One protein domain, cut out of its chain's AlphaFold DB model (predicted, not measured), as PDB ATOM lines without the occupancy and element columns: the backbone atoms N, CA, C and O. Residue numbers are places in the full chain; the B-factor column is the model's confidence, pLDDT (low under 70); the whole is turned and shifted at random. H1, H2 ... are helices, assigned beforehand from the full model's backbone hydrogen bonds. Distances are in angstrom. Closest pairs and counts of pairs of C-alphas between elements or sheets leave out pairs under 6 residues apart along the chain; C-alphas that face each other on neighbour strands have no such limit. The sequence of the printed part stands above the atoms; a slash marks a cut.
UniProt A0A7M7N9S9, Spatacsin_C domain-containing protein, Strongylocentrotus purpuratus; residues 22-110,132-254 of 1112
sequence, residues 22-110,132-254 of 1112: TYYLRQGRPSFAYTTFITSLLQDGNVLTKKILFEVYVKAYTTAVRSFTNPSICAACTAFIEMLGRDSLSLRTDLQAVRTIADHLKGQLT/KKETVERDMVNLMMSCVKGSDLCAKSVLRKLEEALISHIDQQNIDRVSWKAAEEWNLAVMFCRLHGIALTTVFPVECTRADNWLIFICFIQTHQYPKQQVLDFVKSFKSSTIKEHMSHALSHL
ATOM      1  N   THR A  22     129.100 162.563 155.147       82.25
ATOM      2  CA  THR A  22     129.481 161.288 154.508       82.25
ATOM      3  C   THR A  22     129.137 161.232 153.018       82.25
ATOM      4  O   THR A  22     129.828 160.552 152.258       82.25
ATOM      5  N   TYR A  23     128.117 161.976 152.582       85.50
ATOM      6  CA  TYR A  23     127.761 162.116 151.172       85.50
ATOM      7  C   TYR A  23     128.859 162.860 150.404       85.50
ATOM      8  O   TYR A  23     129.352 162.365 149.391       85.50
ATOM      9  N   TYR A  24     129.330 163.990 150.941       84.56
ATOM     10  CA  TYR A  24     130.422 164.760 150.338       84.56
ATOM     11  C   TYR A  24     131.757 164.001 150.336       84.56
ATOM     12  O   TYR A  24     132.513 164.102 149.368       84.56
ATOM     13  N   LEU A  25     132.017 163.161 151.347       86.50
ATOM     14  CA  LEU A  25     133.176 162.258 151.336       86.50
ATOM     15  C   LEU A  25     133.107 161.240 150.193       86.50
ATOM     16  O   LEU A  25     134.103 161.040 149.500       86.50
ATOM     17  N   ARG A  26     131.934 160.648 149.933       85.19
ATOM     18  CA  ARG A  26     131.734 159.719 148.802       85.19
ATOM     19  C   ARG A  26     131.870 160.389 147.432       85.19
ATOM     20  O   ARG A  26     132.133 159.697 146.455       85.19
ATOM     21  N   GLN A  27     131.725 161.710 147.359       84.38
ATOM     22  CA  GLN A  27     131.956 162.500 146.145       84.38
ATOM     23  C   GLN A  27     133.402 162.997 145.993       84.38
ATOM     24  O   GLN A  27     133.696 163.721 145.044       84.38
ATOM     25  N   GLY A  28     134.302 162.658 146.922       84.38
ATOM     26  CA  GLY A  28     135.689 163.125 146.877       84.38
ATOM     27  C   GLY A  28     135.862 164.600 147.268       84.38
ATOM     28  O   GLY A  28     136.840 165.223 146.866       84.38
ATOM     29  N   ARG A  29     134.920 165.184 148.027       88.25
ATOM     30  CA  ARG A  29     134.911 166.608 148.411       88.25
ATOM     31  C   ARG A  29     135.153 166.789 149.919       88.25
ATOM     32  O   ARG A  29     134.195 166.951 150.678       88.25
ATOM     33  N   PRO A  30     136.416 166.776 150.384       88.94
ATOM     34  CA  PRO A  30     136.733 166.781 151.812       88.94
ATOM     35  C   PRO A  30     136.433 168.118 152.499       88.94
ATOM     36  O   PRO A  30     135.945 168.117 153.626       88.94
ATOM     37  N   SER A  31     136.674 169.253 151.835       86.94
ATOM     38  CA  SER A  31     136.418 170.591 152.392       86.94
ATOM     39  C   SER A  31     134.930 170.821 152.654       86.94
ATOM     40  O   SER A  31     134.558 171.237 153.744       86.94
ATOM     41  N   PHE A  32     134.074 170.457 151.694       85.44
ATOM     42  CA  PHE A  32     132.619 170.499 151.848       85.44
ATOM     43  C   PHE A  32     132.120 169.526 152.921       85.44
ATOM     44  O   PHE A  32     131.207 169.858 153.673       85.44
ATOM     45  N   ALA A  33     132.724 168.340 153.040       86.88
ATOM     46  CA  ALA A  33     132.404 167.418 154.127       86.88
ATOM     47  C   ALA A  33     132.757 168.015 155.499       86.88
ATOM     48  O   ALA A  33     131.961 167.918 156.430       86.88
ATOM     49  N   TYR A  34     133.920 168.662 155.615       86.12
ATOM     50  CA  TYR A  34     134.358 169.323 156.842       86.12
ATOM     51  C   TYR A  34     133.456 170.497 157.218       86.12
ATOM     52  O   TYR A  34     132.974 170.548 158.346       86.12
ATOM     53  N   THR A  35     133.147 171.393 156.278       84.00
ATOM     54  CA  THR A  35     132.252 172.527 156.545       84.00
ATOM     55  C   THR A  35     130.856 172.057 156.927       84.00
ATOM     56  O   THR A  35     130.317 172.528 157.918       84.00
ATOM     57  N   THR A  36     130.298 171.071 156.221       84.62
ATOM     58  CA  THR A  36     128.978 170.505 156.546       84.62
ATOM     59  C   THR A  36     128.974 169.849 157.929       84.62
ATOM     60  O   THR A  36     128.016 170.011 158.681       84.62
ATOM     61  N   PHE A  37     130.054 169.153 158.299       85.19
ATOM     62  CA  PHE A  37     130.212 168.576 159.634       85.19
ATOM     63  C   PHE A  37     130.248 169.658 160.723       85.19
ATOM     64  O   PHE A  37     129.486 169.574 161.684       85.19
ATOM     65  N   ILE A  38     131.067 170.700 160.554       82.69
ATOM     66  CA  ILE A  38     131.155 171.807 161.516       82.69
ATOM     67  C   ILE A  38     129.822 172.560 161.619       82.69
ATOM     68  O   ILE A  38     129.368 172.827 162.727       82.69
ATOM     69  N   THR A  39     129.148 172.833 160.501       81.50
ATOM     70  CA  THR A  39     127.828 173.481 160.497       81.50
ATOM     71  C   THR A  39     126.780 172.634 161.220       81.50
ATOM     72  O   THR A  39     126.032 173.180 162.025       81.50
ATOM     73  N   SER A  40     126.761 171.309 161.014       78.31
ATOM     74  CA  SER A  40     125.859 170.414 161.761       78.31
ATOM     75  C   SER A  40     126.164 170.395 163.264       78.31
ATOM     76  O   SER A  40     125.255 170.436 164.083       78.31
ATOM     77  N   LEU A  41     127.446 170.438 163.639       79.31
ATOM     78  CA  LEU A  41     127.875 170.456 165.037       79.31
ATOM     79  C   LEU A  41     127.461 171.759 165.748       79.31
ATOM     80  O   LEU A  41     127.056 171.724 166.909       79.31
ATOM     81  N   LEU A  42     127.533 172.889 165.035       75.44
ATOM     82  CA  LEU A  42     127.103 174.206 165.514       75.44
ATOM     83  C   LEU A  42     125.576 174.324 165.620       75.44
ATOM     84  O   LEU A  42     125.087 174.949 166.558       75.44
ATOM     85  N   GLN A  43     124.828 173.718 164.693       74.06
ATOM     86  CA  GLN A  43     123.359 173.682 164.725       74.06
ATOM     87  C   GLN A  43     122.822 172.815 165.873       74.06
ATOM     88  O   GLN A  43     121.850 173.200 166.517       74.06
ATOM     89  N   ASP A  44     123.492 171.701 166.178       69.88
ATOM     90  CA  ASP A  44     123.114 170.793 167.270       69.88
ATOM     91  C   ASP A  44     123.578 171.279 168.662       69.88
ATOM     92  O   ASP A  44     123.328 170.613 169.667       69.88
ATOM     93  N   GLY A  45     124.286 172.415 168.751       61.84
ATOM     94  CA  GLY A  45     124.806 172.972 170.009       61.84
ATOM     95  C   GLY A  45     125.887 172.119 170.692       61.84
ATOM     96  O   GLY A  45     126.201 172.331 171.864       61.84
ATOM     97  N   ASN A  46     126.462 171.144 169.983       68.00
ATOM     98  CA  ASN A  46     127.405 170.181 170.541       68.00
ATOM     99  C   ASN A  46     128.844 170.722 170.542       68.00
ATOM    100  O   ASN A  46     129.347 171.220 169.539       68.00
ATOM    101  N   VAL A  47     129.560 170.547 171.658       68.56
ATOM    102  CA  VAL A  47     131.004 170.829 171.739       68.56
ATOM    103  C   VAL A  47     131.794 169.659 171.146       68.56
ATOM    104  O   VAL A  47     131.431 168.492 171.316       68.56
ATOM    105  N   LEU A  48     132.905 169.955 170.467       71.19
ATOM    106  CA  LEU A  48     133.795 168.977 169.836       71.19
ATOM    107  C   LEU A  48     134.459 168.050 170.882       71.19
ATOM    108  O   LEU A  48     135.580 168.279 171.335       71.19
ATOM    109  N   THR A  49     133.770 166.987 171.300       77.25
ATOM    110  CA  THR A  49     134.308 166.016 172.266       77.25
ATOM    111  C   THR A  49     135.169 164.945 171.588       77.25
ATOM    112  O   THR A  49     134.956 164.563 170.434       77.25
ATOM    113  N   LYS A  50     136.123 164.366 172.339       73.19
ATOM    114  CA  LYS A  50     136.975 163.255 171.861       73.19
ATOM    115  C   LYS A  50     136.168 162.038 171.374       73.19
ATOM    116  O   LYS A  50     136.657 161.311 170.507       73.19
ATOM    117  N   LYS A  51     134.953 161.832 171.906       76.44
ATOM    118  CA  LYS A  51     134.023 160.761 171.508       76.44
ATOM    119  C   LYS A  51     133.420 161.018 170.124       76.44
ATOM    120  O   LYS A  51     133.567 160.168 169.253       76.44
ATOM    121  N   ILE A  52     132.867 162.210 169.886       79.62
ATOM    122  CA  ILE A  52     132.304 162.596 168.578       79.62
ATOM    123  C   ILE A  52     133.386 162.541 167.492       79.62
ATOM    124  O   ILE A  52     133.179 161.956 166.432       79.62
ATOM    125  N   LEU A  53     134.591 163.047 167.782       80.56
ATOM    126  CA  LEU A  53     135.729 162.946 166.861       80.56
ATOM    127  C   LEU A  53     136.123 161.498 166.547       80.56
ATOM    128  O   LEU A  53     136.541 161.211 165.429       80.56
ATOM    129  N   PHE A  54     136.014 160.582 167.514       80.44
ATOM    130  CA  PHE A  54     136.296 159.166 167.286       80.44
ATOM    131  C   PHE A  54     135.213 158.512 166.424       80.44
ATOM    132  O   PHE A  54     135.546 157.787 165.495       80.44
ATOM    133  N   GLU A  55     133.937 158.807 166.657       80.56
ATOM    134  CA  GLU A  55     132.836 158.286 165.838       80.56
ATOM    135  C   GLU A  55     132.898 158.784 164.391       80.56
ATOM    136  O   GLU A  55     132.709 158.012 163.450       80.56
ATOM    137  N   VAL A  56     133.207 160.067 164.200       83.50
ATOM    138  CA  VAL A  56     133.371 160.682 162.876       83.50
ATOM    139  C   VAL A  56     134.593 160.108 162.165       83.50
ATOM    140  O   VAL A  56     134.499 159.754 160.988       83.50
ATOM    141  N   TYR A  57     135.700 159.924 162.891       84.69
ATOM    142  CA  TYR A  57     136.887 159.224 162.404       84.69
ATOM    143  C   TYR A  57     136.553 157.792 161.969       84.69
ATOM    144  O   TYR A  57     136.847 157.428 160.838       84.69
ATOM    145  N   VAL A  58     135.871 156.997 162.801       83.44
ATOM    146  CA  VAL A  58     135.485 155.613 162.469       83.44
ATOM    147  C   VAL A  58     134.555 155.577 161.255       83.44
ATOM    148  O   VAL A  58     134.701 154.704 160.400       83.44
ATOM    149  N   LYS A  59     133.629 156.535 161.118       83.62
ATOM    150  CA  LYS A  59     132.745 156.648 159.944       83.62
ATOM    151  C   LYS A  59     133.513 157.011 158.666       83.62
ATOM    152  O   LYS A  59     133.259 156.401 157.624       83.62
ATOM    153  N   ALA A  60     134.463 157.945 158.730       85.25
ATOM    154  CA  ALA A  60     135.332 158.292 157.603       85.25
ATOM    155  C   ALA A  60     136.258 157.123 157.224       85.25
ATOM    156  O   ALA A  60     136.346 156.760 156.053       85.25
ATOM    157  N   TYR A  61     136.842 156.458 158.221       85.06
ATOM    158  CA  TYR A  61     137.664 155.257 158.071       85.06
ATOM    159  C   TYR A  61     136.896 154.125 157.387       85.06
ATOM    160  O   TYR A  61     137.339 153.558 156.393       85.06
ATOM    161  N   THR A  62     135.689 153.836 157.879       84.75
ATOM    162  CA  THR A  62     134.809 152.805 157.319       84.75
ATOM    163  C   THR A  62     134.406 153.143 155.884       84.75
ATOM    164  O   THR A  62     134.303 152.249 155.049       84.75
ATOM    165  N   THR A  63     134.180 154.424 155.582       85.38
ATOM    166  CA  THR A  63     133.853 154.875 154.221       85.38
ATOM    167  C   THR A  63     135.037 154.650 153.284       85.38
ATOM    168  O   THR A  63     134.847 154.068 152.224       85.38
ATOM    169  N   ALA A  64     136.250 155.007 153.709       86.31
ATOM    170  CA  ALA A  64     137.472 154.807 152.939       86.31
ATOM    171  C   ALA A  64     137.774 153.326 152.669       86.31
ATOM    172  O   ALA A  64     138.015 152.958 151.523       86.31
ATOM    173  N   VAL A  65     137.702 152.469 153.695       84.12
ATOM    174  CA  VAL A  65     137.941 151.023 153.547       84.12
ATOM    175  C   VAL A  65     136.891 150.388 152.637       84.12
ATOM    176  O   VAL A  65     137.245 149.595 151.777       84.12
ATOM    177  N   ARG A  66     135.611 150.767 152.745       83.50
ATOM    178  CA  ARG A  66     134.546 150.246 151.864       83.50
ATOM    179  C   ARG A  66     134.710 150.644 150.397       83.50
ATOM    180  O   ARG A  66     134.176 149.958 149.533       83.50
ATOM    181  N   SER A  67     135.417 151.733 150.114       82.38
ATOM    182  CA  SER A  67     135.668 152.233 148.760       82.38
ATOM    183  C   SER A  67     137.165 152.338 148.456       82.38
ATOM    184  O   SER A  67     137.600 153.302 147.821       82.38
ATOM    185  N   PHE A  68     137.965 151.370 148.917       83.06
ATOM    186  CA  PHE A  68     139.427 151.416 148.793       83.06
ATOM    187  C   PHE A  68     139.914 151.450 147.332       83.06
ATOM    188  O   PHE A  68     140.996 151.972 147.047       83.06
ATOM    189  N   THR A  69     139.093 150.938 146.410       80.75
ATOM    190  CA  THR A  69     139.324 150.901 144.959       80.75
ATOM    191  C   THR A  69     139.240 152.262 144.286       80.75
ATOM    192  O   THR A  69     139.793 152.424 143.204       80.75
ATOM    193  N   ASN A  70     138.578 153.245 144.907       85.12
ATOM    194  CA  ASN A  70     138.489 154.601 144.380       85.12
ATOM    195  C   ASN A  70     139.492 155.522 145.107       85.12
ATOM    196  O   ASN A  70     139.268 155.879 146.272       85.12
ATOM    197  N   PRO A  71     140.582 155.957 144.439       85.88
ATOM    198  CA  PRO A  71     141.591 156.824 145.040       85.88
ATOM    199  C   PRO A  71     141.036 158.161 145.527       85.88
ATOM    200  O   PRO A  71     141.463 158.636 146.577       85.88
ATOM    201  N   SER A  72     140.057 158.733 144.816       86.31
ATOM    202  CA  SER A  72     139.489 160.050 145.138       86.31
ATOM    203  C   SER A  72     138.751 160.060 146.480       86.31
ATOM    204  O   SER A  72     138.939 160.968 147.289       86.31
ATOM    205  N   ILE A  73     137.974 159.011 146.768       88.62
ATOM    206  CA  ILE A  73     137.233 158.877 148.030       88.62
ATOM    207  C   ILE A  73     138.202 158.611 149.185       88.62
ATOM    208  O   ILE A  73     138.057 159.186 150.261       88.62
ATOM    209  N   CYS A  74     139.222 157.783 148.953       88.12
ATOM    210  CA  CYS A  74     140.258 157.509 149.945       88.12
ATOM    211  C   CYS A  74     141.037 158.775 150.318       88.12
ATOM    212  O   CYS A  74     141.178 159.063 151.503       88.12
ATOM    213  N   ALA A  75     141.467 159.553 149.319       87.81
ATOM    214  CA  ALA A  75     142.165 160.820 149.517       87.81
ATOM    215  C   ALA A  75     141.286 161.855 150.241       87.81
ATOM    216  O   ALA A  75     141.750 162.560 151.136       87.81
ATOM    217  N   ALA A  76     139.992 161.916 149.908       88.81
ATOM    218  CA  ALA A  76     139.049 162.779 150.610       88.81
ATOM    219  C   ALA A  76     138.854 162.355 152.074       88.81
ATOM    220  O   ALA A  76     138.829 163.205 152.959       88.81
ATOM    221  N   CYS A  77     138.770 161.054 152.364       88.81
ATOM    222  CA  CYS A  77     138.661 160.565 153.738       88.81
ATOM    223  C   CYS A  77     139.948 160.796 154.546       88.81
ATOM    224  O   CYS A  77     139.855 161.169 155.714       88.81
ATOM    225  N   THR A  78     141.136 160.633 153.949       88.94
ATOM    226  CA  THR A  78     142.412 160.947 154.619       88.94
ATOM    227  C   THR A  78     142.542 162.441 154.898       88.94
ATOM    228  O   THR A  78     142.842 162.811 156.028       88.94
ATOM    229  N   ALA A  79     142.235 163.299 153.918       88.44
ATOM    230  CA  ALA A  79     142.266 164.751 154.091       88.44
ATOM    231  C   ALA A  79     141.247 165.218 155.140       88.44
ATOM    232  O   ALA A  79     141.543 166.076 155.963       88.44
ATOM    233  N   PHE A  80     140.050 164.623 155.160       89.94
ATOM    234  CA  PHE A  80     139.040 164.905 156.177       89.94
ATOM    235  C   PHE A  80     139.500 164.515 157.587       89.94
ATOM    236  O   PHE A  80     139.281 165.278 158.519       89.94
ATOM    237  N   ILE A  81     140.180 163.376 157.753       86.56
ATOM    238  CA  ILE A  81     140.752 162.964 159.046       86.56
ATOM    239  C   ILE A  81     141.862 163.921 159.504       86.56
ATOM    240  O   ILE A  81     141.898 164.278 160.682       86.56
ATOM    241  N   GLU A  82     142.715 164.383 158.587       87.56
ATOM    242  CA  GLU A  82     143.763 165.365 158.898       87.56
ATOM    243  C   GLU A  82     143.167 166.734 159.268       87.56
ATOM    244  O   GLU A  82     143.593 167.338 160.249       87.56
ATOM    245  N   MET A  83     142.108 167.184 158.582       84.38
ATOM    246  CA  MET A  83     141.373 168.408 158.946       84.38
ATOM    247  C   MET A  83     140.669 168.313 160.311       84.38
ATOM    248  O   MET A  83     140.418 169.334 160.948       84.38
ATOM    249  N   LEU A  84     140.373 167.101 160.795       82.69
ATOM    250  CA  LEU A  84     139.880 166.859 162.158       82.69
ATOM    251  C   LEU A  84     141.003 166.851 163.216       82.69
ATOM    252  O   LEU A  84     140.716 166.636 164.396       82.69
ATOM    253  N   GLY A  85     142.265 167.052 162.818       78.19
ATOM    254  CA  GLY A  85     143.424 167.078 163.713       78.19
ATOM    255  C   GLY A  85     143.843 165.702 164.238       78.19
ATOM    256  O   GLY A  85     144.429 165.612 165.316       78.19
ATOM    257  N   ARG A  86     143.511 164.614 163.527       80.44
ATOM    258  CA  ARG A  86     143.930 163.244 163.871       80.44
ATOM    259  C   ARG A  86     144.938 162.705 162.863       80.44
ATOM    260  O   ARG A  86     144.855 163.004 161.677       80.44
ATOM    261  N   ASP A  87     145.847 161.857 163.340       81.38
ATOM    262  CA  ASP A  87     146.814 161.177 162.481       81.38
ATOM    263  C   ASP A  87     146.110 160.212 161.507       81.38
ATOM    264  O   ASP A  87     145.259 159.404 161.892       81.38
ATOM    265  N   SER A  88     146.464 160.329 160.227       86.31
ATOM    266  CA  SER A  88     145.946 159.533 159.114       86.31
ATOM    267  C   SER A  88     146.773 158.272 158.837       86.31
ATOM    268  O   SER A  88     146.408 157.495 157.953       86.31
ATOM    269  N   LEU A  89     147.890 158.066 159.549       84.94
ATOM    270  CA  LEU A  89     148.848 156.982 159.306       84.94
ATOM    271  C   LEU A  89     148.194 155.596 159.339       84.94
ATOM    272  O   LEU A  89     148.397 154.820 158.411       84.94
ATOM    273  N   SER A  90     147.347 155.323 160.334       83.56
ATOM    274  CA  SER A  90     146.590 154.067 160.445       83.56
ATOM    275  C   SER A  90     145.756 153.776 159.196       83.56
ATOM    276  O   SER A  90     145.847 152.695 158.621       83.56
ATOM    277  N   LEU A  91     144.992 154.770 158.728       85.44
ATOM    278  CA  LEU A  91     144.154 154.631 157.542       85.44
ATOM    279  C   LEU A  91     144.997 154.464 156.274       85.44
ATOM    280  O   LEU A  91     144.655 153.654 155.418       85.44
ATOM    281  N   ARG A  92     146.089 155.221 156.129       87.94
ATOM    282  CA  ARG A  92     146.951 155.156 154.939       87.94
ATOM    283  C   ARG A  92     147.643 153.802 154.818       87.94
ATOM    284  O   ARG A  92     147.623 153.229 153.731       87.94
ATOM    285  N   THR A  93     148.199 153.284 155.912       87.69
ATOM    286  CA  THR A  93     148.858 151.972 155.935       87.69
ATOM    287  C   THR A  93     147.869 150.849 155.638       87.69
ATOM    288  O   THR A  93     148.148 150.016 154.779       87.69
ATOM    289  N   ASP A  94     146.682 150.866 156.250       86.88
ATOM    290  CA  ASP A  94     145.659 149.850 155.990       86.88
ATOM    291  C   ASP A  94     145.121 149.922 154.551       86.88
ATOM    292  O   ASP A  94     144.972 148.892 153.895       86.88
ATOM    293  N   LEU A  95     144.873 151.120 154.007       87.25
ATOM    294  CA  LEU A  95     144.442 151.274 152.612       87.25
ATOM    295  C   LEU A  95     145.511 150.807 151.619       87.25
ATOM    296  O   LEU A  95     145.170 150.201 150.604       87.25
ATOM    297  N   GLN A  96     146.786 151.089 151.894       86.75
ATOM    298  CA  GLN A  96     147.892 150.646 151.053       86.75
ATOM    299  C   GLN A  96     148.051 149.123 151.116       86.75
ATOM    300  O   GLN A  96     148.126 148.498 150.065       86.75
ATOM    301  N   ALA A  97     147.981 148.519 152.308       87.56
ATOM    302  CA  ALA A  97     148.015 147.067 152.480       87.56
ATOM    303  C   ALA A  97     146.848 146.361 151.766       87.56
ATOM    304  O   ALA A  97     147.036 145.344 151.107       87.56
ATOM    305  N   VAL A  98     145.624 146.900 151.841       86.62
ATOM    306  CA  VAL A  98     144.477 146.312 151.125       86.62
ATOM    307  C   VAL A  98     144.641 146.422 149.618       86.62
ATOM    308  O   VAL A  98     144.295 145.481 148.908       86.62
ATOM    309  N   ARG A  99     145.151 147.551 149.115       86.44
ATOM    310  CA  ARG A  99     145.369 147.751 147.677       86.44
ATOM    311  C   ARG A  99     146.424 146.803 147.126       86.44
ATOM    312  O   ARG A  99     146.131 146.130 146.149       86.44
ATOM    313  N   THR A 100     147.579 146.678 147.781       85.38
ATOM    314  CA  THR A 100     148.647 145.768 147.333       85.38
ATOM    315  C   THR A 100     148.169 144.317 147.287       85.38
ATOM    316  O   THR A 100     148.386 143.626 146.292       85.38
ATOM    317  N   ILE A 101     147.425 143.868 148.302       86.12
ATOM    318  CA  ILE A 101     146.835 142.522 148.299       86.12
ATOM    319  C   ILE A 101     145.758 142.393 147.211       86.12
ATOM    320  O   ILE A 101     145.701 141.381 146.513       86.12
ATOM    321  N   ALA A 102     144.886 143.392 147.047       82.81
ATOM    322  CA  ALA A 102     143.824 143.350 146.044       82.81
ATOM    323  C   ALA A 102     144.378 143.328 144.614       82.81
ATOM    324  O   ALA A 102     143.846 142.601 143.778       82.81
ATOM    325  N   ASP A 103     145.442 144.079 144.336       82.44
ATOM    326  CA  ASP A 103     146.110 144.105 143.035       82.44
ATOM    327  C   ASP A 103     146.794 142.766 142.746       82.44
ATOM    328  O   ASP A 103     146.628 142.216 141.655       82.44
ATOM    329  N   HIS A 104     147.446 142.168 143.748       82.62
ATOM    330  CA  HIS A 104     148.014 140.824 143.637       82.62
ATOM    331  C   HIS A 104     146.943 139.762 143.328       82.62
ATOM    332  O   HIS A 104     147.068 139.002 142.366       82.62
ATOM    333  N   LEU A 105     145.834 139.747 144.078       80.12
ATOM    334  CA  LEU A 105     144.731 138.802 143.857       80.12
ATOM    335  C   LEU A 105     144.023 139.033 142.511       80.12
ATOM    336  O   LEU A 105     143.598 138.077 141.859       80.12
ATOM    337  N   LYS A 106     143.915 140.287 142.053       76.56
ATOM    338  CA  LYS A 106     143.398 140.619 140.716       76.56
ATOM    339  C   LYS A 106     144.333 140.135 139.607       76.56
ATOM    340  O   LYS A 106     143.824 139.655 138.595       76.56
ATOM    341  N   GLY A 107     145.649 140.220 139.810       70.00
ATOM    342  CA  GLY A 107     146.667 139.698 138.895       70.00
ATOM    343  C   GLY A 107     146.647 138.171 138.776       70.00
ATOM    344  O   GLY A 107     146.779 137.645 137.674       70.00
ATOM    345  N   GLN A 108     146.375 137.448 139.868       69.44
ATOM    346  CA  GLN A 108     146.198 135.986 139.837       69.44
ATOM    347  C   GLN A 108     144.935 135.541 139.072       69.44
ATOM    348  O   GLN A 108     144.900 134.455 138.494       69.44
ATOM    349  N   LEU A 109     143.886 136.371 139.052       66.62
ATOM    350  CA  LEU A 109     142.629 136.093 138.343       66.62
ATOM    351  C   LEU A 109     142.722 136.325 136.823       66.62
ATOM    352  O   LEU A 109     141.818 135.913 136.093       66.62
ATOM    353  N   THR A 110     143.780 136.978 136.336       60.09
ATOM    354  CA  THR A 110     144.059 137.160 134.905       60.09
ATOM    355  C   THR A 110     145.110 136.145 134.448       60.09
ATOM    356  O   THR A 110     146.288 136.335 134.743       60.09
ATOM    357  N   LYS A 132     133.684 137.645 140.597       69.75
ATOM    358  CA  LYS A 132     134.836 137.180 141.394       69.75
ATOM    359  C   LYS A 132     135.715 138.318 141.925       69.75
ATOM    360  O   LYS A 132     136.217 138.242 143.045       69.75
ATOM    361  N   LYS A 133     135.914 139.386 141.148       70.56
ATOM    362  CA  LYS A 133     136.632 140.586 141.617       70.56
ATOM    363  C   LYS A 133     135.846 141.288 142.725       70.56
ATOM    364  O   LYS A 133     136.420 141.632 143.752       70.56
ATOM    365  N   GLU A 134     134.533 141.416 142.561       75.62
ATOM    366  CA  GLU A 134     133.644 142.009 143.564       75.62
ATOM    367  C   GLU A 134     133.538 141.156 144.844       75.62
ATOM    368  O   GLU A 134     133.394 141.714 145.933       75.62
ATOM    369  N   THR A 135     133.634 139.819 144.764       77.31
ATOM    370  CA  THR A 135     133.708 138.957 145.961       77.31
ATOM    371  C   THR A 135     135.016 139.151 146.716       77.31
ATOM    372  O   THR A 135     134.977 139.333 147.927       77.31
ATOM    373  N   VAL A 136     136.154 139.203 146.012       74.94
ATOM    374  CA  VAL A 136     137.466 139.445 146.638       74.94
ATOM    375  C   VAL A 136     137.489 140.802 147.339       74.94
ATOM    376  O   VAL A 136     137.934 140.901 148.478       74.94
ATOM    377  N   GLU A 137     136.952 141.848 146.710       76.88
ATOM    378  CA  GLU A 137     136.857 143.173 147.333       76.88
ATOM    379  C   GLU A 137     135.974 143.159 148.589       76.88
ATOM    380  O   GLU A 137     136.356 143.730 149.612       76.88
ATOM    381  N   ARG A 138     134.829 142.462 148.557       78.88
ATOM    382  CA  ARG A 138     133.950 142.310 149.731       78.88
ATOM    383  C   ARG A 138     134.624 141.554 150.874       78.88
ATOM    384  O   ARG A 138     134.525 141.990 152.022       78.88
ATOM    385  N   ASP A 139     135.327 140.469 150.573       80.12
ATOM    386  CA  ASP A 139     136.035 139.670 151.575       80.12
ATOM    387  C   ASP A 139     137.161 140.475 152.233       80.12
ATOM    388  O   ASP A 139     137.307 140.453 153.455       80.12
ATOM    389  N   MET A 140     137.894 141.273 151.450       79.69
ATOM    390  CA  MET A 140     138.959 142.152 151.946       79.69
ATOM    391  C   MET A 140     138.424 143.287 152.822       79.69
ATOM    392  O   MET A 140     138.994 143.573 153.877       79.69
ATOM    393  N   VAL A 141     137.297 143.901 152.443       81.88
ATOM    394  CA  VAL A 141     136.617 144.902 153.280       81.88
ATOM    395  C   VAL A 141     136.175 144.278 154.603       81.88
ATOM    396  O   VAL A 141     136.399 144.869 155.656       81.88
ATOM    397  N   ASN A 142     135.592 143.079 154.584       81.44
ATOM    398  CA  ASN A 142     135.165 142.390 155.803       81.44
ATOM    399  C   ASN A 142     136.351 142.044 156.716       81.44
ATOM    400  O   ASN A 142     136.273 142.270 157.925       81.44
ATOM    401  N   LEU A 143     137.452 141.559 156.132       80.38
ATOM    402  CA  LEU A 143     138.689 141.221 156.833       80.38
ATOM    403  C   LEU A 143     139.346 142.462 157.460       80.38
ATOM    404  O   LEU A 143     139.765 142.419 158.612       80.38
ATOM    405  N   MET A 144     139.394 143.598 156.759       79.62
ATOM    406  CA  MET A 144     139.930 144.827 157.353       79.62
ATOM    407  C   MET A 144     139.016 145.413 158.420       79.62
ATOM    408  O   MET A 144     139.480 145.850 159.471       79.62
ATOM    409  N   MET A 145     137.702 145.382 158.199       78.81
ATOM    410  CA  MET A 145     136.749 145.851 159.200       78.81
ATOM    411  C   MET A 145     136.790 145.008 160.482       78.81
ATOM    412  O   MET A 145     136.458 145.532 161.546       78.81
ATOM    413  N   SER A 146     137.201 143.735 160.425       77.94
ATOM    414  CA  SER A 146     137.458 142.922 161.622       77.94
ATOM    415  C   SER A 146     138.829 143.193 162.256       77.94
ATOM    416  O   SER A 146     138.929 143.132 163.482       77.94
ATOM    417  N   CYS A 147     139.849 143.579 161.482       76.06
ATOM    418  CA  CYS A 147     141.141 144.041 162.017       76.06
ATOM    419  C   CYS A 147     140.988 145.341 162.815       76.06
ATOM    420  O   CYS A 147     141.439 145.430 163.952       76.06
ATOM    421  N   VAL A 148     140.231 146.310 162.288       71.75
ATOM    422  CA  VAL A 148     139.930 147.588 162.966       71.75
ATOM    423  C   VAL A 148     139.154 147.385 164.273       71.75
ATOM    424  O   VAL A 148     139.271 148.181 165.204       71.75
ATOM    425  N   LYS A 149     138.377 146.298 164.374       72.94
ATOM    426  CA  LYS A 149     137.686 145.886 165.607       72.94
ATOM    427  C   LYS A 149     138.609 145.194 166.625       72.94
ATOM    428  O   LYS A 149     138.134 144.822 167.693       72.94
ATOM    429  N   GLY A 150     139.901 145.047 166.321       70.31
ATOM    430  CA  GLY A 150     140.922 144.516 167.226       70.31
ATOM    431  C   GLY A 150     141.095 142.995 167.190       70.31
ATOM    432  O   GLY A 150     141.527 142.427 168.188       70.31
ATOM    433  N   SER A 151     140.732 142.324 166.089       79.00
ATOM    434  CA  SER A 151     140.946 140.877 165.937       79.00
ATOM    435  C   SER A 151     142.376 140.553 165.490       79.00
ATOM    436  O   SER A 151     142.706 140.672 164.307       79.00
ATOM    437  N   ASP A 152     143.200 140.056 166.415       76.44
ATOM    438  CA  ASP A 152     144.588 139.648 166.147       76.44
ATOM    439  C   ASP A 152     144.686 138.520 165.098       76.44
ATOM    440  O   ASP A 152     145.634 138.468 164.313       76.44
ATOM    441  N   LEU A 153     143.700 137.613 165.044       79.12
ATOM    442  CA  LEU A 153     143.663 136.513 164.067       79.12
ATOM    443  C   LEU A 153     143.441 137.023 162.639       79.12
ATOM    444  O   LEU A 153     144.099 136.565 161.705       79.12
ATOM    445  N   CYS A 154     142.536 137.990 162.467       81.38
ATOM    446  CA  CYS A 154     142.284 138.593 161.163       81.38
ATOM    447  C   CYS A 154     143.494 139.404 160.702       81.38
ATOM    448  O   CYS A 154     143.897 139.276 159.551       81.38
ATOM    449  N   ALA A 155     144.127 140.151 161.608       82.06
ATOM    450  CA  ALA A 155     145.287 140.957 161.264       82.06
ATOM    451  C   ALA A 155     146.521 140.086 160.936       82.06
ATOM    452  O   ALA A 155     147.228 140.377 159.975       82.06
ATOM    453  N   LYS A 156     146.712 138.927 161.591       83.88
ATOM    454  CA  LYS A 156     147.702 137.916 161.156       83.88
ATOM    455  C   LYS A 156     147.388 137.340 159.772       83.88
ATOM    456  O   LYS A 156     148.297 137.112 158.978       83.88
ATOM    457  N   SER A 157     146.110 137.115 159.459       83.94
ATOM    458  CA  SER A 157     145.700 136.654 158.127       83.94
ATOM    459  C   SER A 157     145.915 137.713 157.043       83.94
ATOM    460  O   SER A 157     146.262 137.345 155.921       83.94
ATOM    461  N   VAL A 158     145.696 138.998 157.347       84.62
ATOM    462  CA  VAL A 158     146.019 140.112 156.441       84.62
ATOM    463  C   VAL A 158     147.522 140.168 156.218       84.62
ATOM    464  O   VAL A 158     147.945 140.249 155.072       84.62
ATOM    465  N   LEU A 159     148.315 140.055 157.286       87.88
ATOM    466  CA  LEU A 159     149.771 140.082 157.197       87.88
ATOM    467  C   LEU A 159     150.297 138.986 156.271       87.88
ATOM    468  O   LEU A 159     151.046 139.288 155.358       87.88
ATOM    469  N   ARG A 160     149.839 137.739 156.425       86.56
ATOM    470  CA  ARG A 160     150.283 136.631 155.565       86.56
ATOM    471  C   ARG A 160     149.979 136.880 154.082       86.56
ATOM    472  O   ARG A 160     150.826 136.664 153.226       86.56
ATOM    473  N   LYS A 161     148.780 137.396 153.786       85.62
ATOM    474  CA  LYS A 161     148.383 137.783 152.420       85.62
ATOM    475  C   LYS A 161     149.188 138.978 151.897       85.62
ATOM    476  O   LYS A 161     149.433 139.059 150.699       85.62
ATOM    477  N   LEU A 162     149.577 139.900 152.778       87.81
ATOM    478  CA  LEU A 162     150.432 141.039 152.453       87.81
ATOM    479  C   LEU A 162     151.861 140.587 152.137       87.81
ATOM    480  O   LEU A 162     152.415 141.039 151.145       87.81
ATOM    481  N   GLU A 163     152.430 139.680 152.934       89.31
ATOM    482  CA  GLU A 163     153.756 139.091 152.706       89.31
ATOM    483  C   GLU A 163     153.811 138.382 151.342       89.31
ATOM    484  O   GLU A 163     154.712 138.646 150.551       89.31
ATOM    485  N   GLU A 164     152.808 137.557 151.016       86.06
ATOM    486  CA  GLU A 164     152.689 136.893 149.704       86.06
ATOM    487  C   GLU A 164     152.579 137.900 148.543       86.06
ATOM    488  O   GLU A 164     153.242 137.750 147.512       86.06
ATOM    489  N   ALA A 165     151.776 138.955 148.719       86.06
ATOM    490  CA  ALA A 165     151.608 140.000 147.714       86.06
ATOM    491  C   ALA A 165     152.895 140.808 147.486       86.06
ATOM    492  O   ALA A 165     153.217 141.115 146.339       86.06
ATOM    493  N   LEU A 166     153.640 141.124 148.551       87.12
ATOM    494  CA  LEU A 166     154.900 141.866 148.473       87.12
ATOM    495  C   LEU A 166     155.994 141.055 147.775       87.12
ATOM    496  O   LEU A 166     156.648 141.593 146.888       87.12
ATOM    497  N   ILE A 167     156.140 139.762 148.087       85.88
ATOM    498  CA  ILE A 167     157.097 138.883 147.390       85.88
ATOM    499  C   ILE A 167     156.808 138.880 145.885       85.88
ATOM    500  O   ILE A 167     157.694 139.138 145.074       85.88
ATOM    501  N   SER A 168     155.544 138.671 145.500       82.31
ATOM    502  CA  SER A 168     155.157 138.683 144.088       82.31
ATOM    503  C   SER A 168     155.324 140.052 143.429       82.31
ATOM    504  O   SER A 168     155.547 140.100 142.221       82.31
ATOM    505  N   HIS A 169     155.164 141.151 144.169       83.06
ATOM    506  CA  HIS A 169     155.369 142.500 143.647       83.06
ATOM    507  C   HIS A 169     156.853 142.771 143.374       83.06
ATOM    508  O   HIS A 169     157.197 143.253 142.297       83.06
ATOM    509  N   ILE A 170     157.725 142.389 144.311       84.62
ATOM    510  CA  ILE A 170     159.185 142.491 144.190       84.62
ATOM    511  C   ILE A 170     159.678 141.659 142.997       84.62
ATOM    512  O   ILE A 170     160.420 142.175 142.160       84.62
ATOM    513  N   ASP A 171     159.183 140.424 142.858       82.50
ATOM    514  CA  ASP A 171     159.520 139.545 141.733       82.50
ATOM    515  C   ASP A 171     159.038 140.119 140.381       82.50
ATOM    516  O   ASP A 171     159.771 140.081 139.398       82.50
ATOM    517  N   GLN A 172     157.829 140.697 140.308       78.88
ATOM    518  CA  GLN A 172     157.302 141.311 139.074       78.88
ATOM    519  C   GLN A 172     158.073 142.564 138.637       78.88
ATOM    520  O   GLN A 172     158.129 142.861 137.445       78.88
ATOM    521  N   GLN A 173     158.644 143.308 139.588       75.69
ATOM    522  CA  GLN A 173     159.445 144.507 139.324       75.69
ATOM    523  C   GLN A 173     160.928 144.185 139.053       75.69
ATOM    524  O   GLN A 173     161.714 145.113 138.861       75.69
ATOM    525  N   ASN A 174     161.323 142.901 139.030       72.81
ATOM    526  CA  ASN A 174     162.722 142.453 138.945       72.81
ATOM    527  C   ASN A 174     163.631 143.130 139.992       72.81
ATOM    528  O   ASN A 174     164.790 143.447 139.717       72.81
ATOM    529  N   ILE A 175     163.102 143.393 141.189       80.88
ATOM    530  CA  ILE A 175     163.884 143.953 142.291       80.88
ATOM    531  C   ILE A 175     164.585 142.794 143.000       80.88
ATOM    532  O   ILE A 175     163.951 141.802 143.352       80.88
ATOM    533  N   ASP A 176     165.889 142.925 143.245       77.69
ATOM    534  CA  ASP A 176     166.609 141.959 144.071       77.69
ATOM    535  C   ASP A 176     166.016 141.942 145.490       77.69
ATOM    536  O   ASP A 176     165.896 142.988 146.144       77.69
ATOM    537  N   ARG A 177     165.640 140.748 145.958       76.56
ATOM    538  CA  ARG A 177     164.890 140.519 147.204       76.56
ATOM    539  C   ARG A 177     165.618 141.016 148.445       76.56
ATOM    540  O   ARG A 177     164.976 141.265 149.458       76.56
ATOM    541  N   VAL A 178     166.936 141.179 148.360       78.44
ATOM    542  CA  VAL A 178     167.807 141.589 149.470       78.44
ATOM    543  C   VAL A 178     168.310 143.029 149.298       78.44
ATOM    544  O   VAL A 178     169.141 143.502 150.060       78.44
ATOM    545  N   SER A 179     167.805 143.769 148.309       83.56
ATOM    546  CA  SER A 179     168.207 145.159 148.064       83.56
ATOM    547  C   SER A 179     167.567 146.160 149.037       83.56
ATOM    548  O   SER A 179     166.539 145.900 149.664       83.56
ATOM    549  N   TRP A 180     168.128 147.374 149.098       78.62
ATOM    550  CA  TRP A 180     167.522 148.496 149.830       78.62
ATOM    551  C   TRP A 180     166.105 148.834 149.332       78.62
ATOM    552  O   TRP A 180     165.221 149.134 150.128       78.62
ATOM    553  N   LYS A 181     165.855 148.722 148.021       81.25
ATOM    554  CA  LYS A 181     164.522 148.952 147.440       81.25
ATOM    555  C   LYS A 181     163.506 147.917 147.924       81.25
ATOM    556  O   LYS A 181     162.376 148.273 148.230       81.25
ATOM    557  N   ALA A 182     163.916 146.652 148.054       83.62
ATOM    558  CA  ALA A 182     163.070 145.637 148.676       83.62
ATOM    559  C   ALA A 182     162.783 145.987 150.147       83.62
ATOM    560  O   ALA A 182     161.632 145.915 150.572       83.62
ATOM    561  N   ALA A 183     163.790 146.444 150.902       82.75
ATOM    562  CA  ALA A 183     163.611 146.895 152.287       82.75
ATOM    563  C   ALA A 183     162.554 148.013 152.412       82.75
ATOM    564  O   ALA A 183     161.733 147.988 153.331       82.75
ATOM    565  N   GLU A 184     162.530 148.959 151.464       83.06
ATOM    566  CA  GLU A 184     161.535 150.036 151.427       83.06
ATOM    567  C   GLU A 184     160.099 149.529 151.239       83.06
ATOM    568  O   GLU A 184     159.193 150.015 151.920       83.06
ATOM    569  N   GLU A 185     159.889 148.526 150.386       84.06
ATOM    570  CA  GLU A 185     158.575 147.897 150.184       84.06
ATOM    571  C   GLU A 185     158.117 147.117 151.432       84.06
ATOM    572  O   GLU A 185     156.953 147.180 151.844       84.06
ATOM    573  N   TRP A 186     159.052 146.445 152.114       88.19
ATOM    574  CA  TRP A 186     158.781 145.711 153.355       88.19
ATOM    575  C   TRP A 186     158.414 146.615 154.546       88.19
ATOM    576  O   TRP A 186     157.770 146.138 155.491       88.19
ATOM    577  N   ASN A 187     158.699 147.925 154.485       87.25
ATOM    578  CA  ASN A 187     158.238 148.903 155.480       87.25
ATOM    579  C   ASN A 187     156.721 148.845 155.686       87.25
ATOM    580  O   ASN A 187     156.245 148.997 156.813       87.25
ATOM    581  N   LEU A 188     155.950 148.624 154.614       86.94
ATOM    582  CA  LEU A 188     154.489 148.570 154.676       86.94
ATOM    583  C   LEU A 188     154.010 147.477 155.641       86.94
ATOM    584  O   LEU A 188     153.135 147.726 156.471       86.94
ATOM    585  N   ALA A 189     154.618 146.290 155.568       86.94
ATOM    586  CA  ALA A 189     154.266 145.161 156.421       86.94
ATOM    587  C   ALA A 189     154.677 145.396 157.883       86.94
ATOM    588  O   ALA A 189     153.893 145.134 158.794       86.94
ATOM    589  N   VAL A 190     155.857 145.982 158.118       86.81
ATOM    590  CA  VAL A 190     156.321 146.348 159.468       86.81
ATOM    591  C   VAL A 190     155.410 147.401 160.107       86.81
ATOM    592  O   VAL A 190     155.030 147.279 161.275       86.81
ATOM    593  N   MET A 191     155.020 148.428 159.347       84.06
ATOM    594  CA  MET A 191     154.101 149.468 159.814       84.06
ATOM    595  C   MET A 191     152.710 148.896 160.112       84.06
ATOM    596  O   MET A 191     152.116 149.255 161.130       84.06
ATOM    597  N   PHE A 192     152.220 147.961 159.292       86.50
ATOM    598  CA  PHE A 192     150.971 147.244 159.548       86.50
ATOM    599  C   PHE A 192     151.040 146.412 160.844       86.50
ATOM    600  O   PHE A 192     150.157 146.539 161.695       86.50
ATOM    601  N   CYS A 193     152.114 145.640 161.066       86.56
ATOM    602  CA  CYS A 193     152.311 144.885 162.313       86.56
ATOM    603  C   CYS A 193     152.279 145.786 163.551       86.56
ATOM    604  O   CYS A 193     151.613 145.462 164.536       86.56
ATOM    605  N   ARG A 194     152.963 146.937 163.496       84.38
ATOM    606  CA  ARG A 194     153.017 147.904 164.605       84.38
ATOM    607  C   ARG A 194     151.652 148.516 164.917       84.38
ATOM    608  O   ARG A 194     151.310 148.661 166.086       84.38
ATOM    609  N   LEU A 195     150.873 148.859 163.891       82.31
ATOM    610  CA  LEU A 195     149.543 149.454 164.053       82.31
ATOM    611  C   LEU A 195     148.534 148.492 164.685       82.31
ATOM    612  O   LEU A 195     147.741 148.912 165.528       82.31
ATOM    613  N   HIS A 196     148.580 147.214 164.304       81.00
ATOM    614  CA  HIS A 196     147.662 146.183 164.805       81.00
ATOM    615  C   HIS A 196     148.204 145.416 166.023       81.00
ATOM    616  O   HIS A 196     147.503 144.570 166.568       81.00
ATOM    617  N   GLY A 197     149.419 145.726 166.490       76.56
ATOM    618  CA  GLY A 197     150.014 145.125 167.689       76.56
ATOM    619  C   GLY A 197     150.402 143.649 167.531       76.56
ATOM    620  O   GLY A 197     150.309 142.890 168.493       76.56
ATOM    621  N   ILE A 198     150.817 143.237 166.330       83.50
ATOM    622  CA  ILE A 198     151.260 141.866 166.018       83.50
ATOM    623  C   ILE A 198     152.794 141.805 165.984       83.50
ATOM    624  O   ILE A 198     153.463 142.816 165.773       83.50
ATOM    625  N   ALA A 199     153.360 140.607 166.173       80.88
ATOM    626  CA  ALA A 199     154.778 140.345 165.935       80.88
ATOM    627  C   ALA A 199     155.219 140.823 164.536       80.88
ATOM    628  O   ALA A 199     154.484 140.684 163.556       80.88
ATOM    629  N   LEU A 200     156.420 141.400 164.468       85.06
ATOM    630  CA  LEU A 200     156.999 141.915 163.230       85.06
ATOM    631  C   LEU A 200     157.267 140.785 162.228       85.06
ATOM    632  O   LEU A 200     157.482 139.635 162.615       85.06
ATOM    633  N   THR A 201     157.260 141.127 160.941       85.81
ATOM    634  CA  THR A 201     157.513 140.173 159.858       85.81
ATOM    635  C   THR A 201     158.914 139.584 159.955       85.81
ATOM    636  O   THR A 201     159.887 140.285 160.249       85.81
ATOM    637  N   THR A 202     159.019 138.285 159.689       84.00
ATOM    638  CA  THR A 202     160.288 137.542 159.724       84.00
ATOM    639  C   THR A 202     160.835 137.237 158.332       84.00
ATOM    640  O   THR A 202     161.989 136.842 158.212       84.00
ATOM    641  N   VAL A 203     160.036 137.443 157.279       84.19
ATOM    642  CA  VAL A 203     160.356 137.047 155.900       84.19
ATOM    643  C   VAL A 203     161.608 137.757 155.384       84.19
ATOM    644  O   VAL A 203     162.605 137.098 155.103       84.19
ATOM    645  N   PHE A 204     161.598 139.091 155.335       85.31
ATOM    646  CA  PHE A 204     162.713 139.869 154.789       85.31
ATOM    647  C   PHE A 204     164.030 139.713 155.577       85.31
ATOM    648  O   PHE A 204     165.053 139.435 154.949       85.31
ATOM    649  N   PRO A 205     164.054 139.787 156.929       84.38
ATOM    650  CA  PRO A 205     165.282 139.533 157.688       84.38
ATOM    651  C   PRO A 205     165.874 138.140 157.442       84.38
ATOM    652  O   PRO A 205     167.089 138.016 157.336       84.38
ATOM    653  N   VAL A 206     165.037 137.104 157.306       84.44
ATOM    654  CA  VAL A 206     165.494 135.730 157.026       84.44
ATOM    655  C   VAL A 206     165.989 135.570 155.585       84.44
ATOM    656  O   VAL A 206     166.899 134.785 155.323       84.44
ATOM    657  N   GLU A 207     165.418 136.294 154.623       82.00
ATOM    658  CA  GLU A 207     165.955 136.331 153.258       82.00
ATOM    659  C   GLU A 207     167.330 137.012 153.215       82.00
ATOM    660  O   GLU A 207     168.240 136.498 152.563       82.00
ATOM    661  N   CYS A 208     167.528 138.084 153.992       81.12
ATOM    662  CA  CYS A 208     168.824 138.756 154.111       81.12
ATOM    663  C   CYS A 208     169.901 137.856 154.736       81.12
ATOM    664  O   CYS A 208     171.025 137.809 154.238       81.12
ATOM    665  N   THR A 209     169.566 137.109 155.795       81.81
ATOM    666  CA  THR A 209     170.515 136.188 156.446       81.81
ATOM    667  C   THR A 209     170.851 134.990 155.562       81.81
ATOM    668  O   THR A 209     172.009 134.594 155.492       81.81
ATOM    669  N   ARG A 210     169.884 134.448 154.810       82.12
ATOM    670  CA  ARG A 210     170.131 133.375 153.825       82.12
ATOM    671  C   ARG A 210     171.019 133.810 152.659       82.12
ATOM    672  O   ARG A 210     171.618 132.950 152.009       82.12
ATOM    673  N   ALA A 211     171.063 135.103 152.363       78.06
ATOM    674  CA  ALA A 211     171.918 135.691 151.337       78.06
ATOM    675  C   ALA A 211     173.248 136.236 151.895       78.06
ATOM    676  O   ALA A 211     173.984 136.877 151.153       78.06
ATOM    677  N   ASP A 212     173.549 136.014 153.181       76.56
ATOM    678  CA  ASP A 212     174.726 136.545 153.887       76.56
ATOM    679  C   ASP A 212     174.896 138.080 153.823       76.56
ATOM    680  O   ASP A 212     175.973 138.622 154.081       76.56
ATOM    681  N   ASN A 213     173.814 138.822 153.557       81.69
ATOM    682  CA  ASN A 213     173.844 140.280 153.462       81.69
ATOM    683  C   ASN A 213     173.630 140.931 154.836       81.69
ATOM    684  O   ASN A 213     172.548 141.417 155.181       81.69
ATOM    685  N   TRP A 214     174.688 140.910 155.647       82.94
ATOM    686  CA  TRP A 214     174.665 141.385 157.031       82.94
ATOM    687  C   TRP A 214     174.367 142.890 157.166       82.94
ATOM    688  O   TRP A 214     173.726 143.295 158.134       82.94
ATOM    689  N   LEU A 215     174.781 143.722 156.203       82.31
ATOM    690  CA  LEU A 215     174.634 145.180 156.296       82.31
ATOM    691  C   LEU A 215     173.170 145.610 156.162       82.31
ATOM    692  O   LEU A 215     172.653 146.330 157.016       82.31
ATOM    693  N   ILE A 216     172.484 145.143 155.116       83.56
ATOM    694  CA  ILE A 216     171.069 145.477 154.891       83.56
ATOM    695  C   ILE A 216     170.205 144.889 156.013       83.56
ATOM    696  O   ILE A 216     169.293 145.559 156.500       83.56
ATOM    697  N   PHE A 217     170.561 143.697 156.499       85.31
ATOM    698  CA  PHE A 217     169.954 143.084 157.677       85.31
ATOM    699  C   PHE A 217     170.037 143.984 158.925       85.31
ATOM    700  O   PHE A 217     169.002 144.264 159.536       85.31
ATOM    701  N   ILE A 218     171.228 144.487 159.286       82.50
ATOM    702  CA  ILE A 218     171.402 145.379 160.448       82.50
ATOM    703  C   ILE A 218     170.637 146.686 160.249       82.50
ATOM    704  O   ILE A 218     169.885 147.089 161.138       82.50
ATOM    705  N   CYS A 219     170.790 147.334 159.091       81.88
ATOM    706  CA  CYS A 219     170.129 148.605 158.801       81.88
ATOM    707  C   CYS A 219     168.605 148.487 158.923       81.88
ATOM    708  O   CYS A 219     167.966 149.344 159.537       81.88
ATOM    709  N   PHE A 220     168.016 147.408 158.402       82.50
ATOM    710  CA  PHE A 220     166.580 147.154 158.492       82.50
ATOM    711  C   PHE A 220     166.128 146.904 159.938       82.50
ATOM    712  O   PHE A 220     165.179 147.524 160.423       82.50
ATOM    713  N   ILE A 221     166.848 146.051 160.672       83.50
ATOM    714  CA  ILE A 221     166.553 145.735 162.077       83.50
ATOM    715  C   ILE A 221     166.661 146.962 162.979       83.50
ATOM    716  O   ILE A 221     165.802 147.155 163.842       83.50
ATOM    717  N   GLN A 222     167.675 147.800 162.769       81.00
ATOM    718  CA  GLN A 222     167.890 149.034 163.519       81.00
ATOM    719  C   GLN A 222     166.805 150.069 163.206       81.00
ATOM    720  O   GLN A 222     166.207 150.631 164.126       81.00
ATOM    721  N   THR A 223     166.496 150.277 161.923       79.62
ATOM    722  CA  THR A 223     165.453 151.219 161.477       79.62
ATOM    723  C   THR A 223     164.087 150.855 162.066       79.62
ATOM    724  O   THR A 223     163.315 151.722 162.488       79.62
ATOM    725  N   HIS A 224     163.807 149.555 162.171       79.44
ATOM    726  CA  HIS A 224     162.548 149.033 162.696       79.44
ATOM    727  C   HIS A 224     162.605 148.544 164.144       79.44
ATOM    728  O   HIS A 224     161.600 148.021 164.630       79.44
ATOM    729  N   GLN A 225     163.710 148.768 164.857       80.62
ATOM    730  CA  GLN A 225     163.875 148.440 166.276       80.62
ATOM    731  C   GLN A 225     163.328 147.043 166.640       80.62
ATOM    732  O   GLN A 225     162.453 146.912 167.498       80.62
ATOM    733  N   TYR A 226     163.792 145.999 165.946       81.00
ATOM    734  CA  TYR A 226     163.341 144.630 166.223       81.00
ATOM    735  C   TYR A 226     163.747 144.170 167.641       81.00
ATOM    736  O   TYR A 226     164.818 144.542 168.127       81.00
ATOM    737  N   PRO A 227     162.940 143.322 168.310       79.88
ATOM    738  CA  PRO A 227     163.294 142.762 169.613       79.88
ATOM    739  C   PRO A 227     164.585 141.933 169.566       79.88
ATOM    740  O   PRO A 227     164.729 141.054 168.717       79.88
ATOM    741  N   LYS A 228     165.482 142.133 170.542       76.50
ATOM    742  CA  LYS A 228     166.798 141.465 170.623       76.50
ATOM    743  C   LYS A 228     166.733 139.939 170.479       76.50
ATOM    744  O   LYS A 228     167.552 139.355 169.780       76.50
ATOM    745  N   GLN A 229     165.743 139.293 171.098       75.88
ATOM    746  CA  GLN A 229     165.570 137.837 171.018       75.88
ATOM    747  C   GLN A 229     165.279 137.358 169.585       75.88
ATOM    748  O   GLN A 229     165.872 136.384 169.142       75.88
ATOM    749  N   GLN A 230     164.447 138.087 168.831       79.00
ATOM    750  CA  GLN A 230     164.151 137.756 167.432       79.00
ATOM    751  C   GLN A 230     165.375 137.957 166.533       79.00
ATOM    752  O   GLN A 230     165.640 137.142 165.655       79.00
ATOM    753  N   VAL A 231     166.155 139.011 166.786       80.81
ATOM    754  CA  VAL A 231     167.388 139.301 166.041       80.81
ATOM    755  C   VAL A 231     168.419 138.181 166.214       80.81
ATOM    756  O   VAL A 231     168.974 137.709 165.224       80.81
ATOM    757  N   LEU A 232     168.638 137.706 167.446       80.75
ATOM    758  CA  LEU A 232     169.575 136.609 167.724       80.75
ATOM    759  C   LEU A 232     169.144 135.282 167.078       80.75
ATOM    760  O   LEU A 232     169.997 134.493 166.674       80.75
ATOM    761  N   ASP A 233     167.841 135.042 166.937       81.12
ATOM    762  CA  ASP A 233     167.338 133.868 166.222       81.12
ATOM    763  C   ASP A 233     167.561 133.966 164.707       81.12
ATOM    764  O   ASP A 233     167.914 132.965 164.083       81.12
ATOM    765  N   PHE A 234     167.462 135.161 164.116       80.75
ATOM    766  CA  PHE A 234     167.797 135.361 162.702       80.75
ATOM    767  C   PHE A 234     169.291 135.163 162.428       80.75
ATOM    768  O   PHE A 234     169.645 134.517 161.442       80.75
ATOM    769  N   VAL A 235     170.177 135.616 163.319       80.38
ATOM    770  CA  VAL A 235     171.637 135.462 163.156       80.38
ATOM    771  C   VAL A 235     172.059 133.989 163.034       80.38
ATOM    772  O   VAL A 235     173.028 133.664 162.352       80.38
ATOM    773  N   LYS A 236     171.300 133.045 163.601       79.94
ATOM    774  CA  LYS A 236     171.604 131.608 163.465       79.94
ATOM    775  C   LYS A 236     171.510 131.094 162.023       79.94
ATOM    776  O   LYS A 236     172.079 130.038 161.743       79.94
ATOM    777  N   SER A 237     170.802 131.817 161.151       78.38
ATOM    778  CA  SER A 237     170.488 131.431 159.770       78.38
ATOM    779  C   SER A 237     171.444 131.978 158.696       78.38
ATOM    780  O   SER A 237     171.210 131.712 157.518       78.38
ATOM    781  N   PHE A 238     172.516 132.684 159.085       79.31
ATOM    782  CA  PHE A 238     173.638 133.004 158.188       79.31
ATOM    783  C   PHE A 238     174.333 131.719 157.706       79.31
ATOM    784  O   PHE A 238     174.512 130.782 158.489       79.31
ATOM    785  N   LYS A 239     174.713 131.670 156.423       74.69
ATOM    786  CA  LYS A 239     175.428 130.531 155.822       74.69
ATOM    787  C   LYS A 239     176.917 130.571 156.163       74.69
ATOM    788  O   LYS A 239     177.498 129.524 156.442       74.69
ATOM    789  N   SER A 240     177.522 131.759 156.177       70.94
ATOM    790  CA  SER A 240     178.924 131.946 156.565       70.94
ATOM    791  C   SER A 240     179.132 131.827 158.083       70.94
ATOM    792  O   SER A 240     178.521 132.568 158.860       70.94
ATOM    793  N   SER A 241     180.030 130.927 158.516       69.25
ATOM    794  CA  SER A 241     180.373 130.738 159.943       69.25
ATOM    795  C   SER A 241     181.008 131.989 160.549       69.25
ATOM    796  O   SER A 241     180.638 132.399 161.645       69.25
ATOM    797  N   THR A 242     181.885 132.663 159.798       66.94
ATOM    798  CA  THR A 242     182.612 133.850 160.274       66.94
ATOM    799  C   THR A 242     181.675 135.033 160.511       66.94
ATOM    800  O   THR A 242     181.760 135.704 161.539       66.94
ATOM    801  N   ILE A 243     180.724 135.266 159.598       74.06
ATOM    802  CA  ILE A 243     179.708 136.318 159.745       74.06
ATOM    803  C   ILE A 243     178.758 135.967 160.886       74.06
ATOM    804  O   ILE A 243     178.445 136.825 161.707       74.06
ATOM    805  N   LYS A 244     178.320 134.708 160.976       77.38
ATOM    806  CA  LYS A 244     177.442 134.234 162.048       77.38
ATOM    807  C   LYS A 244     178.050 134.462 163.430       77.38
ATOM    808  O   LYS A 244     177.371 134.996 164.305       77.38
ATOM    809  N   GLU A 245     179.314 134.101 163.621       71.75
ATOM    810  CA  GLU A 245     180.045 134.304 164.874       71.75
ATOM    811  C   GLU A 245     180.196 135.791 165.186       71.75
ATOM    812  O   GLU A 245     179.751 136.241 166.246       71.75
ATOM    813  N   HIS A 246     180.711 136.571 164.232       77.88
ATOM    814  CA  HIS A 246     180.915 138.006 164.405       77.88
ATOM    815  C   HIS A 246     179.606 138.741 164.727       77.88
ATOM    816  O   HIS A 246     179.552 139.531 165.667       77.88
ATOM    817  N   MET A 247     178.519 138.433 164.015       75.31
ATOM    818  CA  MET A 247     177.195 139.016 164.251       75.31
ATOM    819  C   MET A 247     176.591 138.560 165.577       75.31
ATOM    820  O   MET A 247     175.984 139.368 166.278       75.31
ATOM    821  N   SER A 248     176.763 137.288 165.953       77.50
ATOM    822  CA  SER A 248     176.255 136.774 167.228       77.50
ATOM    823  C   SER A 248     176.935 137.447 168.417       77.50
ATOM    824  O   SER A 248     176.257 137.800 169.380       77.50
ATOM    825  N   HIS A 249     178.241 137.704 168.311       72.50
ATOM    826  CA  HIS A 249     179.023 138.391 169.327       72.50
ATOM    827  C   HIS A 249     178.738 139.901 169.333       72.50
ATOM    828  O   HIS A 249     178.499 140.493 170.381       72.50
ATOM    829  N   ALA A 250     178.684 140.551 168.169       75.38
ATOM    830  CA  ALA A 250     178.369 141.976 168.093       75.38
ATOM    831  C   ALA A 250     176.976 142.278 168.679       75.38
ATOM    832  O   ALA A 250     176.819 143.162 169.520       75.38
ATOM    833  N   LEU A 251     175.954 141.506 168.294       74.44
ATOM    834  CA  LEU A 251     174.560 141.748 168.684       74.44
ATOM    835  C   LEU A 251     174.212 141.221 170.088       74.44
ATOM    836  O   LEU A 251     173.225 141.671 170.680       74.44
ATOM    837  N   SER A 252     175.008 140.312 170.665       69.50
ATOM    838  CA  SER A 252     174.864 139.915 172.072       69.50
ATOM    839  C   SER A 252     175.304 141.036 173.020       69.50
ATOM    840  O   SER A 252     174.622 141.273 174.024       69.50
ATOM    841  N   HIS A 253     176.362 141.773 172.664       63.19
ATOM    842  CA  HIS A 253     176.945 142.846 173.475       63.19
ATOM    843  C   HIS A 253     176.339 144.235 173.217       63.19
ATOM    844  O   HIS A 253     176.428 145.108 174.079       63.19
ATOM    845  N   LEU A 254     175.647 144.442 172.092       63.03
ATOM    846  CA  LEU A 254     174.917 145.685 171.831       63.03
ATOM    847  C   LEU A 254     173.631 145.783 172.686       63.03
ATOM    848  O   LEU A 254     172.786 144.874 172.719       63.03
TER     849      LEU A 254
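Overview. This is residues 22 to 110 and 132 to 254 of the 1112 residues of the protein "Spatacsin_C domain-containing protein" of Strongylocentrotus purpuratus (UniProt A0A7M7N9S9). Helices follow one another in a long row: H1 and H2 at one end, then a loose up-and-down bundle of H3, H4, H5 and H6, then the hairpin of H7 and H8 crossing H5, and at the far end a small lobe of H9 to H12. This lobe comes close to H7 and H8 without clearly touching them. The printed part has 212 residues with twelve named helices, H1 to H12 in chain order, and no named strand; the class is all helix. The whole is loose, with a radius of gyration of the C-alphas of 20.7 A, and elongated, spanning 71 by 44 by 27 A.

Along the chain. H1 is residues 22 to 26, beginning at C-alpha 22 (129.481, 161.288, 154.508), and H2 is 30 to 43. H3 is 50 to 66, 24.0 A long, H4 71 to 83, H5 89 to 108, 28.8 A, and H6 132 to 148, 24.5 A. H7, 152 to 172, is the longest by residues and measures 30.0 A. H8, 180 to 196, 25.0 A, has a kink of 28 degrees near residue 187. H9 is 203 to 210, H10 214 to 223, H11 228 to 235 and H12 241 to 253, ending at C-alpha 253 (176.945, 142.846, 173.475).

Arrangement. H1 touches H2, H3 and H4; the closest C-alphas of H1 and H2, Tyr 24 and Ala 33, are 5.0 A apart. H2 and H3 are apart. H3 and H4 form a hairpin at a shallow tilt of 11 degrees, closest at C-alphas 64 and 74, 4.9 A. H3, H4, H5 and H6 are an up-and-down bundle, each helix running against the one before it. H4 and H5, a hairpin, only just touch, with 3 pairs of C-alphas within 8 A, the closest Thr 78 and Leu 91 at 7.2 A. H5 is the hub, touching five helices. With residues 97 to 105 alone it touches H7, at a steep tilt of 59 degrees; C-alphas 101 and 165 are closest, 5.4 A. H7 and H8 form a hairpin, closest at C-alphas 170 and 182, 6.7 A. H9 and H10 form another, closest at C-alphas 208 and 217, 5.7 A. H9 touches H11, closest at C-alphas 206 and 234, 6.1 A. H11 and H12 form the last hairpin, at 8 degrees, closest at C-alphas 235 and 244, 6.0 A. Each O i to N i+4 pair is within hydrogen-bond range in H1 to H7 and H9 to H12; in H8 11 of 13 are.

Size, cuts and confidence. The farthest C-alphas, Gln 43 and Ser 241, are 71.5 A apart. Residues 111 to 131 are not printed, and 11.3 A separates C-alphas 110 and 132. Of the links printed whole, none is long. The mean pLDDT of the printed part is 81.0; residues 44 to 47, 108 to 110, 132, 241 to 242 and 252 to 254 are under 70.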